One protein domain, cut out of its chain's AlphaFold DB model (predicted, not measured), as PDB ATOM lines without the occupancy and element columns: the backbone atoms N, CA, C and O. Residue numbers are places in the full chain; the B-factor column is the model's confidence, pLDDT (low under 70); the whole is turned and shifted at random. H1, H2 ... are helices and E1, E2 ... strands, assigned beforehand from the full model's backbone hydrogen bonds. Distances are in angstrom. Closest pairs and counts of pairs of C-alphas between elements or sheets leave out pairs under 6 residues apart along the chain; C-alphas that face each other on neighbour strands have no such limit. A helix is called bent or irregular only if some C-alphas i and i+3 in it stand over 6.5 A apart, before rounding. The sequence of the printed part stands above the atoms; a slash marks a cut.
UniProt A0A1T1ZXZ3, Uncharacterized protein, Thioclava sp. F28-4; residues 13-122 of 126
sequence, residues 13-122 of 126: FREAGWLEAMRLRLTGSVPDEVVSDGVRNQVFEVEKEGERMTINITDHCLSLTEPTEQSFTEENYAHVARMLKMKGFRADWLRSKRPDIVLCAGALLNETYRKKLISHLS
ATOM      1  N   PHE A  13     250.700 127.567 322.036       89.81
ATOM      2  CA  PHE A  13     251.900 127.889 321.246       89.81
ATOM      3  C   PHE A  13     251.719 129.047 320.259       89.81
ATOM      4  O   PHE A  13     252.699 129.556 319.700       89.81
ATOM      5  N   ARG A  14     250.477 129.422 319.940       91.31
ATOM      6  CA  ARG A  14     250.171 130.554 319.060       91.31
ATOM      7  C   ARG A  14     250.218 131.890 319.790       91.31
ATOM      8  O   ARG A  14     250.334 132.907 319.112       91.31
ATOM      9  N   GLU A  15     250.132 131.883 321.113       95.50
ATOM     10  CA  GLU A  15     250.102 133.086 321.932       95.50
ATOM     11  C   GLU A  15     251.505 133.685 322.089       95.50
ATOM     12  O   GLU A  15     252.523 132.982 322.067       95.50
ATOM     13  N   ALA A  16     251.560 135.013 322.192       94.56
ATOM     14  CA  ALA A  16     252.804 135.729 322.439       94.56
ATOM     15  C   ALA A  16     253.344 135.365 323.830       94.56
ATOM     16  O   ALA A  16     252.574 135.135 324.755       94.56
ATOM     17  N   GLY A  17     254.665 135.284 323.984       93.81
ATOM     18  CA  GLY A  17     255.277 134.928 325.266       93.81
ATOM     19  C   GLY A  17     255.313 133.428 325.566       93.81
ATOM     20  O   GLY A  17     255.990 133.030 326.512       93.81
ATOM     21  N   TRP A  18     254.636 132.575 324.783       95.31
ATOM     22  CA  TRP A  18     254.601 131.133 325.055       95.31
ATOM     23  C   TRP A  18     255.989 130.488 325.019       95.31
ATOM     24  O   TRP A  18     256.313 129.671 325.880       95.31
ATOM     25  N   LEU A  19     256.831 130.848 324.044       93.38
ATOM     26  CA  LEU A  19     258.164 130.257 323.913       93.38
ATOM     27  C   LEU A  19     259.063 130.662 325.083       93.38
ATOM     28  O   LEU A  19     259.783 129.829 325.630       93.38
ATOM     29  N   GLU A  20     259.009 131.932 325.463       92.88
ATOM     30  CA  GLU A  20     259.756 132.535 326.557       92.88
ATOM     31  C   GLU A  20     259.323 131.914 327.891       92.88
ATOM     32  O   GLU A  20     260.160 131.425 328.654       92.88
ATOM     33  N   ALA A  21     258.012 131.826 328.124       93.94
ATOM     34  CA  ALA A  21     257.429 131.168 329.285       93.94
ATOM     35  C   ALA A  21     257.862 129.696 329.371       93.94
ATOM     36  O   ALA A  21     258.432 129.270 330.379       93.94
ATOM     37  N   MET A  22     257.682 128.925 328.292       93.19
ATOM     38  CA  MET A  22     258.096 127.520 328.240       93.19
ATOM     39  C   MET A  22     259.591 127.364 328.486       93.19
ATOM     40  O   MET A  22     260.007 126.474 329.226       93.19
ATOM     41  N   ARG A  23     260.411 128.241 327.904       90.38
ATOM     42  CA  ARG A  23     261.857 128.259 328.101       90.38
ATOM     43  C   ARG A  23     262.212 128.399 329.575       90.38
ATOM     44  O   ARG A  23     262.931 127.542 330.089       90.38
ATOM     45  N   LEU A  24     261.695 129.428 330.242       89.75
ATOM     46  CA  LEU A  24     261.999 129.687 331.647       89.75
ATOM     47  C   LEU A  24     261.559 128.523 332.535       89.75
ATOM     48  O   LEU A  24     262.350 128.022 333.336       89.75
ATOM     49  N   ARG A  25     260.325 128.043 332.356       92.00
ATOM     50  CA  ARG A  25     259.768 126.981 333.200       92.00
ATOM     51  C   ARG A  25     260.392 125.605 332.948       92.00
ATOM     52  O   ARG A  25     260.394 124.758 333.844       92.00
ATOM     53  N   LEU A  26     260.931 125.360 331.752       90.31
ATOM     54  CA  LEU A  26     261.588 124.099 331.396       90.31
ATOM     55  C   LEU A  26     263.009 123.995 331.960       90.31
ATOM     56  O   LEU A  26     263.427 122.910 332.365       90.31
ATOM     57  N   THR A  27     263.768 125.087 331.972       86.50
ATOM     58  CA  THR A  27     265.214 125.033 332.268       86.50
ATOM     59  C   THR A  27     265.619 125.778 333.523       86.50
ATOM     60  O   THR A  27     266.737 125.605 334.000       86.50
ATOM     61  N   GLY A  28     264.734 126.618 334.042       84.81
ATOM     62  CA  GLY A  28     265.022 127.478 335.172       84.81
ATOM     63  C   GLY A  28     265.922 128.670 334.851       84.81
ATOM     64  O   GLY A  28     266.486 129.270 335.758       84.81
ATOM     65  N   SER A  29     266.110 128.983 333.569       81.44
ATOM     66  CA  SER A  29     267.007 130.045 333.112       81.44
ATOM     67  C   SER A  29     266.600 130.549 331.730       81.44
ATOM     68  O   SER A  29     266.141 129.782 330.881       81.44
ATOM     69  N   VAL A  30     266.814 131.838 331.481       81.25
ATOM     70  CA  VAL A  30     266.575 132.494 330.189       81.25
ATOM     71  C   VAL A  30     267.770 133.383 329.846       81.25
ATOM     72  O   VAL A  30     268.376 133.947 330.755       81.25
ATOM     73  N   PRO A  31     268.164 133.486 328.569       78.12
ATOM     74  CA  PRO A  31     269.130 134.495 328.146       78.12
ATOM     75  C   PRO A  31     268.484 135.897 328.124       78.12
ATOM     76  O   PRO A  31     267.257 136.005 328.064       78.12
ATOM     77  N   ASP A  32     269.288 136.964 328.164       80.69
ATOM     78  CA  ASP A  32     268.783 138.346 328.299       80.69
ATOM     79  C   ASP A  32     267.880 138.769 327.137       80.69
ATOM     80  O   ASP A  32     266.913 139.510 327.340       80.69
ATOM     81  N   GLU A  33     268.144 138.262 325.927       81.12
ATOM     82  CA  GLU A  33     267.271 138.517 324.783       81.12
ATOM     83  C   GLU A  33     265.845 137.989 325.021       81.12
ATOM     84  O   GLU A  33     264.871 138.673 324.717       81.12
ATOM     85  N   VAL A  34     265.713 136.830 325.674       86.50
ATOM     86  CA  VAL A  34     264.420 136.206 325.993       86.50
ATOM     87  C   VAL A  34     263.746 136.894 327.177       86.50
ATOM     88  O   VAL A  34     262.521 136.972 327.217       86.50
ATOM     89  N   VAL A  35     264.517 137.416 328.137       88.50
ATOM     90  CA  VAL A  35     263.970 138.203 329.257       88.50
ATOM     91  C   VAL A  35     263.175 139.391 328.729       88.50
ATOM     92  O   VAL A  35     262.035 139.598 329.137       88.50
ATOM     93  N   SER A  36     263.782 140.172 327.833       89.69
ATOM     94  CA  SER A  36     263.168 141.398 327.317       89.69
ATOM     95  C   SER A  36     261.865 141.093 326.575       89.69
ATOM     96  O   SER A  36     260.859 141.776 326.772       89.69
ATOM     97  N   ASP A  37     261.863 140.021 325.780       93.12
ATOM     98  CA  ASP A  37     260.674 139.556 325.075       93.12
ATOM     99  C   ASP A  37     259.594 139.045 326.040       93.12
ATOM    100  O   ASP A  37     258.418 139.373 325.876       93.12
ATOM    101  N   GLY A  38     259.969 138.312 327.088       93.50
ATOM    102  CA  GLY A  38     259.011 137.808 328.069       93.50
ATOM    103  C   GLY A  38     258.394 138.895 328.957       93.50
ATOM    104  O   GLY A  38     257.209 138.812 329.274       93.50
ATOM    105  N   VAL A  39     259.134 139.960 329.286       94.44
ATOM    106  CA  VAL A  39     258.563 141.153 329.942       94.44
ATOM    107  C   VAL A  39     257.591 141.864 329.002       94.44
ATOM    108  O   VAL A  39     256.470 142.181 329.397       94.44
ATOM    109  N   ARG A  40     257.976 142.069 327.732       95.75
ATOM    110  CA  ARG A  40     257.100 142.689 326.721       95.75
ATOM    111  C   ARG A  40     255.801 141.902 326.532       95.75
ATOM    112  O   ARG A  40     254.744 142.507 326.376       95.75
ATOM    113  N   ASN A  41     255.886 140.576 326.562       96.44
ATOM    114  CA  ASN A  41     254.748 139.670 326.421       96.44
ATOM    115  C   ASN A  41     254.036 139.375 327.758       96.44
ATOM    116  O   ASN A  41     253.198 138.485 327.804       96.44
ATOM    117  N   GLN A  42     254.358 140.097 328.839       96.38
ATOM    118  CA  GLN A  42     253.710 139.981 330.154       96.38
ATOM    119  C   GLN A  42     253.764 138.576 330.780       96.38
ATOM    120  O   GLN A  42     252.931 138.231 331.617       96.38
ATOM    121  N   VAL A  43     254.744 137.754 330.402       95.69
ATOM    122  CA  VAL A  43     254.977 136.437 331.018       95.69
ATOM    123  C   VAL A  43     256.005 136.505 332.150       95.69
ATOM    124  O   VAL A  43     256.032 135.626 333.011       95.69
ATOM    125  N   PHE A  44     256.823 137.560 332.189       93.44
ATOM    126  CA  PHE A  44     257.814 137.793 333.237       93.44
ATOM    127  C   PHE A  44     257.600 139.132 333.935       93.44
ATOM    128  O   PHE A  44     257.286 140.136 333.298       93.44
ATOM    129  N   GLU A  45     257.917 139.150 335.221       92.44
ATOM    130  CA  GLU A  45     258.187 140.347 336.005       92.44
ATOM    131  C   GLU A  45     259.641 140.293 336.472       92.44
ATOM    132  O   GLU A  45     260.131 139.251 336.907       92.44
ATOM    133  N   VAL A  46     260.360 141.404 336.333       90.38
ATOM    134  CA  VAL A  46     261.788 141.468 336.651       90.38
ATOM    135  C   VAL A  46     262.004 142.423 337.806       90.38
ATOM    136  O   VAL A  46     261.697 143.609 337.705       90.38
ATOM    137  N   GLU A  47     262.628 141.914 338.859       90.06
ATOM    138  CA  GLU A  47     263.107 142.704 339.984       90.06
ATOM    139  C   GLU A  47     264.634 142.761 339.942       90.06
ATOM    140  O   GLU A  47     265.309 141.756 339.699       90.06
ATOM    141  N   LYS A  48     265.191 143.955 340.155       87.25
ATOM    142  CA  LYS A  48     266.640 144.170 340.207       87.25
ATOM    143  C   LYS A  48     267.021 144.732 341.565       87.25
ATOM    144  O   LYS A  48     266.549 145.802 341.942       87.25
ATOM    145  N   GLU A  49     267.911 144.032 342.257       85.25
ATOM    146  CA  GLU A  49     268.485 144.457 343.531       85.25
ATOM    147  C   GLU A  49     270.015 144.458 343.402       85.25
ATOM    148  O   GLU A  49     270.671 143.414 343.425       85.25
ATOM    149  N   GLY A  50     270.595 145.644 343.190       85.00
ATOM    150  CA  GLY A  50     272.017 145.780 342.859       85.00
ATOM    151  C   GLY A  50     272.363 145.092 341.533       85.00
ATOM    152  O   GLY A  50     271.775 145.405 340.498       85.00
ATOM    153  N   GLU A  51     273.314 144.155 341.566       80.56
ATOM    154  CA  GLU A  51     273.703 143.328 340.409       80.56
ATOM    155  C   GLU A  51     272.832 142.074 340.240       80.56
ATOM    156  O   GLU A  51     272.936 141.377 339.231       80.56
ATOM    157  N   ARG A  52     271.971 141.764 341.217       80.50
ATOM    158  CA  ARG A  52     271.143 140.562 341.191       80.50
ATOM    159  C   ARG A  52     269.844 140.822 340.445       80.50
ATOM    160  O   ARG A  52     269.160 141.818 340.684       80.50
ATOM    161  N   MET A  53     269.484 139.877 339.583       84.94
ATOM    162  CA  MET A  53     268.237 139.895 338.838       84.94
ATOM    163  C   MET A  53     267.359 138.710 339.247       84.94
ATOM    164  O   MET A  53     267.762 137.549 339.153       84.94
ATOM    165  N   THR A  54     266.140 139.012 339.677       86.75
ATOM    166  CA  THR A  54     265.111 138.019 339.988       86.75
ATOM    167  C   THR A  54     264.049 138.066 338.900       86.75
ATOM    168  O   THR A  54     263.602 139.145 338.509       86.75
ATOM    169  N   ILE A  55     263.660 136.895 338.393       89.00
ATOM    170  CA  ILE A  55     262.574 136.771 337.416       89.00
ATOM    171  C   ILE A  55     261.400 136.061 338.084       89.00
ATOM    172  O   ILE A  55     261.493 134.885 338.444       89.00
ATOM    173  N   ASN A  56     260.292 136.780 338.211       90.25
ATOM    174  CA  ASN A  56     259.003 136.268 338.644       90.25
ATOM    175  C   ASN A  56     258.176 135.877 337.412       90.25
ATOM    176  O   ASN A  56     258.207 136.557 336.385       90.25
ATOM    177  N   ILE A  57     257.454 134.759 337.494       91.62
ATOM    178  CA  ILE A  57     256.479 134.382 336.463       91.62
ATOM    179  C   ILE A  57     255.125 134.997 336.799       91.62
ATOM    180  O   ILE A  57     254.738 135.035 337.963       91.62
ATOM    181  N   THR A  58     254.405 135.452 335.781       93.81
ATOM    182  CA  THR A  58     253.058 136.009 335.946       93.81
ATOM    183  C   THR A  58     251.989 134.915 335.900       93.81
ATOM    184  O   THR A  58     252.233 133.802 335.423       93.81
ATOM    185  N   ASP A  59     250.757 135.247 336.290       93.88
ATOM    186  CA  ASP A  59     249.597 134.372 336.064       93.88
ATOM    187  C   ASP A  59     249.394 134.063 334.573       93.88
ATOM    188  O   ASP A  59     248.983 132.962 334.200       93.88
ATOM    189  N   HIS A  60     249.749 135.007 333.694       95.44
ATOM    190  CA  HIS A  60     249.706 134.785 332.254       95.44
ATOM    191  C   HIS A  60     250.711 133.707 331.825       95.44
ATOM    192  O   HIS A  60     250.344 132.777 331.108       95.44
ATOM    193  N   CYS A  61     251.944 133.742 332.341       94.50
ATOM    194  CA  CYS A  61     252.926 132.680 332.115       94.50
ATOM    195  C   CYS A  61     252.396 131.306 332.530       94.50
ATOM    196  O   CYS A  61     252.493 130.353 331.752       94.50
ATOM    197  N   LEU A  62     251.783 131.207 333.714       93.06
ATOM    198  CA  LEU A  62     251.155 129.972 334.183       93.06
ATOM    199  C   LEU A  62     250.051 129.512 333.225       93.06
ATOM    200  O   LEU A  62     250.076 128.368 332.777       93.06
ATOM    201  N   SER A  63     249.149 130.409 332.820       93.69
ATOM    202  CA  SER A  63     248.048 130.081 331.903       93.69
ATOM    203  C   SER A  63     248.531 129.500 330.562       93.69
ATOM    204  O   SER A  63     247.941 128.550 330.037       93.69
ATOM    205  N   LEU A  64     249.665 129.995 330.055       94.12
ATOM    206  CA  LEU A  64     250.263 129.561 328.793       94.12
ATOM    207  C   LEU A  64     250.969 128.204 328.868       94.12
ATOM    208  O   LEU A  64     251.170 127.565 327.836       94.12
ATOM    209  N   THR A  65     251.392 127.777 330.057       93.62
ATOM    210  CA  THR A  65     252.394 126.707 330.188       93.62
ATOM    211  C   THR A  65     252.020 125.595 331.154       93.62
ATOM    212  O   THR A  65     252.658 124.543 331.126       93.62
ATOM    213  N   GLU A  66     251.009 125.785 332.003       91.88
ATOM    214  CA  GLU A  66     250.602 124.754 332.951       91.88
ATOM    215  C   GLU A  66     250.048 123.533 332.196       91.88
ATOM    216  O   GLU A  66     249.158 123.686 331.344       91.88
ATOM    217  N   PRO A  67     250.580 122.322 332.440       89.12
ATOM    218  CA  PRO A  67     250.057 121.116 331.824       89.12
ATOM    219  C   PRO A  67     248.686 120.771 332.414       89.12
ATOM    220  O   PRO A  67     248.471 120.832 333.622       89.12
ATOM    221  N   THR A  68     247.762 120.358 331.555       86.62
ATOM    222  CA  THR A  68     246.487 119.749 331.962       86.62
ATOM    223  C   THR A  68     246.661 118.239 332.132       86.62
ATOM    224  O   THR A  68     247.663 117.680 331.689       86.62
ATOM    225  N   GLU A  69     245.683 117.536 332.708       84.38
ATOM    226  CA  GLU A  69     245.729 116.065 332.837       84.38
ATOM    227  C   GLU A  69     245.995 115.362 331.495       84.38
ATOM    228  O   GLU A  69     246.775 114.416 331.414       84.38
ATOM    229  N   GLN A  70     245.427 115.897 330.413       83.75
ATOM    230  CA  GLN A  70     245.604 115.377 329.057       83.75
ATOM    231  C   GLN A  70     247.038 115.551 328.547       83.75
ATOM    232  O   GLN A  70     247.473 114.803 327.681       83.75
ATOM    233  N   SER A  71     247.810 116.492 329.094       85.75
ATOM    234  CA  SER A  71     249.176 116.784 328.644       85.75
ATOM    235  C   SER A  71     250.171 115.651 328.937       85.75
ATOM    236  O   SER A  71     251.259 115.648 328.367       85.75
ATOM    237  N   PHE A  72     249.823 114.689 329.799       89.00
ATOM    238  CA  PHE A  72     250.739 113.659 330.300       89.00
ATOM    239  C   PHE A  72     250.841 112.391 329.423       89.00
ATOM    240  O   PHE A  72     251.202 111.325 329.926       89.00
ATOM    241  N   THR A  73     250.572 112.493 328.118       89.88
ATOM    242  CA  THR A  73     250.722 111.389 327.149       89.88
ATOM    243  C   THR A  73     252.001 111.518 326.317       89.88
ATOM    244  O   THR A  73     252.528 112.617 326.128       89.88
ATOM    245  N   GLU A  74     252.512 110.399 325.791       90.06
ATOM    246  CA  GLU A  74     253.726 110.401 324.955       90.06
ATOM    247  C   GLU A  74     253.545 111.202 323.663       90.06
ATOM    248  O   GLU A  74     254.450 111.932 323.248       90.06
ATOM    249  N   GLU A  75     252.359 111.138 323.066       89.38
ATOM    250  CA  GLU A  75     252.000 111.886 321.867       89.38
ATOM    251  C   GLU A  75     252.022 113.397 322.129       89.38
ATOM    252  O   GLU A  75     252.546 114.160 321.311       89.38
ATOM    253  N   ASN A  76     251.526 113.832 323.292       88.94
ATOM    254  CA  ASN A  76     251.508 115.244 323.667       88.94
ATOM    255  C   ASN A  76     252.907 115.763 324.009       88.94
ATOM    256  O   ASN A  76     253.263 116.861 323.576       88.94
ATOM    257  N   TYR A  77     253.750 114.971 324.685       91.12
ATOM    258  CA  TYR A  77     255.155 115.345 324.883       91.12
ATOM    259  C   TYR A  77     255.882 115.536 323.549       91.12
ATOM    260  O   TYR A  77     256.571 116.543 323.355       91.12
ATOM    261  N   ALA A  78     255.708 114.601 322.610       90.50
ATOM    262  CA  ALA A  78     256.316 114.679 321.287       90.50
ATOM    263  C   ALA A  78     255.802 115.891 320.491       90.50
ATOM    264  O   ALA A  78     256.585 116.578 319.827       90.50
ATOM    265  N   HIS A  79     254.500 116.185 320.578       89.81
ATOM    266  CA  HIS A  79     253.893 117.339 319.922       89.81
ATOM    267  C   HIS A  79     254.451 118.659 320.464       89.81
ATOM    268  O   HIS A  79     254.964 119.469 319.693       89.81
ATOM    269  N   VAL A  80     254.435 118.857 321.784       92.06
ATOM    270  CA  VAL A  80     254.956 120.080 322.418       92.06
ATOM    271  C   VAL A  80     256.448 120.256 322.131       92.06
ATOM    272  O   VAL A  80     256.878 121.351 321.769       92.06
ATOM    273  N   ALA A  81     257.247 119.184 322.197       92.38
ATOM    274  CA  ALA A  81     258.666 119.236 321.845       92.38
ATOM    275  C   ALA A  81     258.891 119.655 320.380       92.38
ATOM    276  O   ALA A  81     259.774 120.469 320.095       92.38
ATOM    277  N   ARG A  82     258.074 119.150 319.444       91.25
ATOM    278  CA  ARG A  82     258.105 119.573 318.036       91.25
ATOM    279  C   ARG A  82     257.749 121.051 317.894       91.25
ATOM    280  O   ARG A  82     258.454 121.768 317.185       91.25
ATOM    281  N   MET A  83     256.709 121.514 318.584       92.56
ATOM    282  CA  MET A  83     256.287 122.915 318.538       92.56
ATOM    283  C   MET A  83     257.354 123.859 319.092       92.56
ATOM    284  O   MET A  83     257.637 124.877 318.465       92.56
ATOM    285  N   LEU A  84     258.013 123.494 320.196       92.44
ATOM    286  CA  LEU A  84     259.155 124.242 320.729       92.44
ATOM    287  C   LEU A  84     260.256 124.393 319.671       92.44
ATOM    288  O   LEU A  84     260.691 125.510 319.398       92.44
ATOM    289  N   LYS A  85     260.656 123.298 319.011       91.44
ATOM    290  CA  LYS A  85     261.664 123.337 317.936       91.44
ATOM    291  C   LYS A  85     261.232 124.229 316.770       91.44
ATOM    292  O   LYS A  85     262.007 125.073 316.334       91.44
ATOM    293  N   MET A  86     259.990 124.091 316.301       91.75
ATOM    294  CA  MET A  86     259.443 124.911 315.209       91.75
ATOM    295  C   MET A  86     259.394 126.404 315.549       91.75
ATOM    296  O   MET A  86     259.536 127.240 314.663       91.75
ATOM    297  N   LYS A  87     259.209 126.743 316.827       90.31
ATOM    298  CA  LYS A  87     259.230 128.121 317.331       90.31
ATOM    299  C   LYS A  87     260.644 128.665 317.559       90.31
ATOM    300  O   LYS A  87     260.780 129.820 317.939       90.31
ATOM    301  N   GLY A  88     261.685 127.873 317.297       88.62
ATOM    302  CA  GLY A  88     263.079 128.297 317.419       88.62
ATOM    303  C   GLY A  88     263.730 127.944 318.755       88.62
ATOM    304  O   GLY A  88     264.787 128.485 319.067       88.62
ATOM    305  N   PHE A  89     263.148 127.035 319.547       89.19
ATOM    306  CA  PHE A  89     263.811 126.524 320.746       89.19
ATOM    307  C   PHE A  89     265.099 125.783 320.365       89.19
ATOM    308  O   PHE A  89     265.067 124.757 319.679       89.19
ATOM    309  N   ARG A  90     266.244 126.285 320.830       82.94
ATOM    310  CA  ARG A  90     267.565 125.740 320.492       82.94
ATOM    311  C   ARG A  90     268.021 124.686 321.502       82.94
ATOM    312  O   ARG A  90     267.748 124.784 322.691       82.94
ATOM    313  N   ALA A  91     268.772 123.677 321.067       79.88
ATOM    314  CA  ALA A  91     269.233 122.609 321.965       79.88
ATOM    315  C   ALA A  91     270.245 123.087 323.029       79.88
ATOM    316  O   ALA A  91     270.324 122.528 324.122       79.88
ATOM    317  N   ASP A  92     271.029 124.124 322.736       79.69
ATOM    318  CA  ASP A  92     271.948 124.748 323.694       79.69
ATOM    319  C   ASP A  92     271.216 125.481 324.826       79.69
ATOM    320  O   ASP A  92     271.767 125.631 325.917       79.69
ATOM    321  N   TRP A  93     269.944 125.834 324.633       79.75
ATOM    322  CA  TRP A  93     269.125 126.422 325.684       79.75
ATOM    323  C   TRP A  93     268.972 125.488 326.887       79.75
ATOM    324  O   TRP A  93     269.096 125.945 328.025       79.75
ATOM    325  N   LEU A  94     268.858 124.174 326.669       81.56
ATOM    326  CA  LEU A  94     268.820 123.179 327.753       81.56
ATOM    327  C   LEU A  94     270.063 123.207 328.657       81.56
ATOM    328  O   LEU A  94     270.015 122.710 329.779       81.56
ATOM    329  N   ARG A  95     271.176 123.783 328.185       72.38
ATOM    330  CA  ARG A  95     272.459 123.832 328.897       72.38
ATOM    331  C   ARG A  95     272.733 125.163 329.594       72.38
ATOM    332  O   ARG A  95     273.722 125.258 330.317       72.38
ATOM    333  N   SER A  96     271.888 126.178 329.402       64.19
ATOM    334  CA  SER A  96     272.135 127.510 329.962       64.19
ATOM    335  C   SER A  96     272.066 127.490 331.490       64.19
ATOM    336  O   SER A  96     271.004 127.255 332.070       64.19
ATOM    337  N   LYS A  97     273.196 127.765 332.144       63.72
ATOM    338  CA  LYS A  97     273.271 128.042 333.579       63.72
ATOM    339  C   LYS A  97     273.624 129.516 333.752       63.72
ATOM    340  O   LYS A  97     274.741 129.915 333.445       63.72
ATOM    341  N   ARG A  98     272.657 130.297 334.228       66.38
ATOM    342  CA  ARG A  98     272.792 131.712 334.594       66.38
ATOM    343  C   ARG A  98     272.749 131.800 336.123       66.38
ATOM    344  O   ARG A  98     271.652 131.821 336.672       66.38
ATOM    345  N   PRO A  99     273.893 131.726 336.829       62.09
ATOM    346  CA  PRO A  99     273.908 131.768 338.296       62.09
ATOM    347  C   PRO A  99     273.460 133.129 338.858       62.09
ATOM    348  O   PRO A  99     273.129 133.225 340.034       62.09
ATOM    349  N   ASP A 100     273.456 134.162 338.017       64.81
ATOM    350  CA  ASP A 100     273.030 135.537 338.283       64.81
ATOM    351  C   ASP A 100     271.504 135.733 338.268       64.81
ATOM    352  O   ASP A 100     271.010 136.692 338.864       64.81
ATOM    353  N   ILE A 101     270.758 134.826 337.625       67.56
ATOM    354  CA  ILE A 101     269.292 134.837 337.626       67.56
ATOM    355  C   ILE A 101     268.795 133.895 338.712       67.56
ATOM    356  O   ILE A 101     269.074 132.694 338.689       67.56
ATOM    357  N   VAL A 102     267.973 134.422 339.616       66.94
ATOM    358  CA  VAL A 102     267.258 133.598 340.591       66.94
ATOM    359  C   VAL A 102     265.782 133.511 340.221       66.94
ATOM    360  O   VAL A 102     265.122 134.522 339.996       66.94
ATOM    361  N   LEU A 103     265.280 132.277 340.155       70.00
ATOM    362  CA  LEU A 103     263.860 131.978 340.024       70.00
ATOM    363  C   LEU A 103     263.227 131.724 341.386       70.00
ATOM    364  O   LEU A 103     263.816 131.057 342.242       70.00
ATOM    365  N   CYS A 104     261.986 132.171 341.537       64.62
ATOM    366  CA  CYS A 104     261.163 131.822 342.686       64.62
ATOM    367  C   CYS A 104     260.803 130.326 342.702       64.62
ATOM    368  O   CYS A 104     260.665 129.666 341.665       64.62
ATOM    369  N   ALA A 105     260.653 129.777 343.910       57.59
ATOM    370  CA  ALA A 105     260.234 128.395 344.114       57.59
ATOM    371  C   ALA A 105     258.850 128.152 343.479       57.59
ATOM    372  O   ALA A 105     257.954 128.978 343.613       57.59
ATOM    373  N   GLY A 106     258.677 127.025 342.779       67.00
ATOM    374  CA  GLY A 106     257.420 126.680 342.093       67.00
ATOM    375  C   GLY A 106     257.296 127.182 340.649       67.00
ATOM    376  O   GLY A 106     256.347 126.816 339.966       67.00
ATOM    377  N   ALA A 107     258.272 127.941 340.137       82.38
ATOM    378  CA  ALA A 107     258.221 128.456 338.766       82.38
ATOM    379  C   ALA A 107     258.444 127.383 337.680       82.38
ATOM    380  O   ALA A 107     258.028 127.545 336.533       82.38
ATOM    381  N   LEU A 108     259.105 126.273 338.016       89.81
ATOM    382  CA  LEU A 108     259.405 125.215 337.050       89.81
ATOM    383  C   LEU A 108     258.170 124.378 336.710       89.81
ATOM    384  O   LEU A 108     257.255 124.225 337.516       89.81
ATOM    385  N   LEU A 109     258.188 123.768 335.526       91.31
ATOM    386  CA  LEU A 109     257.230 122.720 335.181       91.31
ATOM    387  C   LEU A 109     257.352 121.537 336.149       91.31
ATOM    388  O   LEU A 109     258.457 121.223 336.623       91.31
ATOM    389  N   ASN A 110     256.221 120.849 336.354       90.88
ATOM    390  CA  ASN A 110     256.152 119.563 337.043       90.88
ATOM    391  C   ASN A 110     257.314 118.658 336.604       90.88
ATOM    392  O   ASN A 110     257.586 118.516 335.412       90.88
ATOM    393  N   GLU A 111     258.010 118.049 337.564       90.00
ATOM    394  CA  GLU A 111     259.270 117.354 337.298       90.00
ATOM    395  C   GLU A 111     259.128 116.210 336.282       90.00
ATOM    396  O   GLU A 111     259.977 116.066 335.399       90.00
ATOM    397  N   THR A 112     258.045 115.432 336.365       91.19
ATOM    398  CA  THR A 112     257.761 114.337 335.427       91.19
ATOM    399  C   THR A 112     257.548 114.878 334.019       91.19
ATOM    400  O   THR A 112     258.204 114.424 333.078       91.19
ATOM    401  N   TYR A 113     256.697 115.898 333.888       91.62
ATOM    402  CA  TYR A 113     256.411 116.567 332.618       91.62
ATOM    403  C   TYR A 113     257.694 117.145 331.995       91.62
ATOM    404  O   TYR A 113     258.017 116.904 330.829       91.62
ATOM    405  N   ARG A 114     258.498 117.829 332.817       92.06
ATOM    406  CA  ARG A 114     259.770 118.451 332.432       92.06
ATOM    407  C   ARG A 114     260.777 117.424 331.916       92.06
ATOM    408  O   ARG A 114     261.357 117.621 330.850       92.06
ATOM    409  N   LYS A 115     260.972 116.308 332.632       92.06
ATOM    410  CA  LYS A 115     261.890 115.224 332.226       92.06
ATOM    411  C   LYS A 115     261.480 114.602 330.893       92.06
ATOM    412  O   LYS A 115     262.337 114.372 330.040       92.06
ATOM    413  N   LYS A 116     260.182 114.359 330.696       93.88
ATOM    414  CA  LYS A 116     259.650 113.792 329.451       93.88
ATOM    415  C   LYS A 116     259.855 114.734 328.267       93.88
ATOM    416  O   LYS A 116     260.413 114.307 327.258       93.88
ATOM    417  N   LEU A 117     259.526 116.019 328.412       91.69
ATOM    418  CA  LEU A 117     259.787 117.010 327.365       91.69
ATOM    419  C   LEU A 117     261.273 117.127 327.013       91.69
ATOM    420  O   LEU A 117     261.616 117.151 325.833       91.69
ATOM    421  N   ILE A 118     262.166 117.157 328.008       91.06
ATOM    422  CA  ILE A 118     263.617 117.215 327.766       91.06
ATOM    423  C   ILE A 118     264.097 115.991 326.976       91.06
ATOM    424  O   ILE A 118     264.908 116.138 326.057       91.06
ATOM    425  N   SER A 119     263.580 114.799 327.290       91.56
ATOM    426  CA  SER A 119     263.884 113.570 326.547       91.56
ATOM    427  C   SER A 119     263.512 113.704 325.065       91.56
ATOM    428  O   SER A 119     264.357 113.493 324.195       91.56
ATOM    429  N   HIS A 120     262.288 114.158 324.770       90.81
ATOM    430  CA  HIS A 120     261.802 114.370 323.398       90.81
ATOM    431  C   HIS A 120     262.552 115.484 322.650       90.81
ATOM    432  O   HIS A 120     262.826 115.374 321.455       90.81
ATOM    433  N   LEU A 121     262.945 116.553 323.345       89.44
ATOM    434  CA  LEU A 121     263.766 117.613 322.757       89.44
ATOM    435  C   LEU A 121     265.163 117.104 322.372       89.44
ATOM    436  O   LEU A 121     265.686 117.515 321.334       89.44
ATOM    437  N   SER A 122     265.723 116.183 323.158       85.25
ATOM    438  CA  SER A 122     267.072 115.635 322.966       85.25
ATOM    439  C   SER A 122     267.128 114.492 321.942       85.25
ATOM    440  O   SER A 122     268.151 114.318 321.283       85.25
TER     441      SER A 122
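What this domain is: This is residues 13 to 122 of the 126 residues of an uncharacterized protein of Thioclava sp. F28-4 (UniProt A0A1T1ZXZ3). One helix, H1, runs through the middle of an elongated body, with a small three-stranded sheet and H2 toward one end and the crossed pair H5 and H7 toward the other. H2 packs over the hairpin strand E1, H3 packs across H1 on one side, and the little helix H4 lies beyond, near H5 and H7. The printed part has 110 residues with seven named helices and three named strands, in the order H1 H2 E1 E2 H3 H4 H5 H6 E3 H7. The sheet runs E1 E2 E3 and is mixed, E1 with E2 antiparallel and E2 with E3 parallel, and the class is mostly helix. The whole is compact, with a radius of gyration of the C-alphas of 13.4 A, and it spans 44 by 26 by 24 A.

Where its parts are: Start at Phe 13 and go on to C-alpha 18 at (254.601, 131.133, 325.055), where H1 begins; it holds residues 18 to 27 and measures 14.2 A. H2 follows, residues 32 to 40, 12.6 A. Then look for the strands E1, residues 44 to 49, 16.3 A, and E2, residues 52 to 57, 16.6 A. H3 holds residues 59 to 65, 10.1 A. H4, residues 69 to 72, is neither bent nor irregular, but only just: C-alphas 69 and 72 are 6.1 A apart. Find C-alpha 74 at (253.726, 110.401, 324.955); from there H5, the longest helix, runs through residues 74 to 86 over 18.4 A. H6 holds residues 91 to 95, 7.7 A, and E3 residues 101 to 103, 6.6 A. H7, residues 111 to 122, covers 16.4 A and ends at C-alpha 122, (267.072, 115.635, 322.966).

How they stand to each other: Begin with H1, the hub, which touches H2, H3 and H6. It touches H2 at a steep tilt of 50 degrees, opposite ways, with the C-alphas of Glu 20 and Gly 38 closest at 5.5 A. H3 touches it about perpendicular, at 81 degrees; compare the C-alphas of Ala 21 and Cys 61, the closest at 5.5 A. H6 only just touches H1, with 3 pairs of C-alphas within 8 A, the closest being Thr 27 and Leu 94 at 6.1 A. H1 and H2 are on one face of the sheet, an arrangement of two layers, one of helices and one of strands. H2 lies over E1 at a height over the sheet of 8.9 A, slantwise to the strands at 37 degrees to E1 on the local plane. E1 and E2 form a hairpin; look at N 45 and O 56, 2.9 A apart, and N 56 and O 45, 2.8 A apart, within hydrogen-bond range. Between E2 and E3, N 102 and O 53 are within range at 3.2 A. E2, then H3 H4 H5 H6, then E3 make a strand-helix-strand unit, two parallel neighbour strands with helices between them in the chain. Farther out, H5 touches H7 at a steep tilt of 57 degrees, the same way, with the C-alphas of Ala 81 and Leu 121 closest at 5.4 A. H6 only just touches H7, with 3 pairs within 8 A, through residues 118 to 122 of H7 alone; the closest C-alphas are those of Ala 91 and Ser 122, 7.4 A. H4 is close to H5 but not clearly touching it, with the C-alphas of Ser 71 and Tyr 77 at 7.2 A. In H1, H2, H3, H5 and H7 every O i to N i+4 pair is within hydrogen-bond range; H6 has 0 of 1 but 2 of 2 O i to N i+3 pairs, and H4 is too short for an i+4 pair.

The domain as a whole: The C-alphas farthest apart are those of Gly 50 and Glu 75, 44.6 A. The printed part has no cut, and no link is long; the link from E3 to H7, 7 residues, is short and the others are tight. Read the B-factor column for a mean pLDDT of 87.0 over the printed part; residues 96 to 102 and 104 to 106 are under 70.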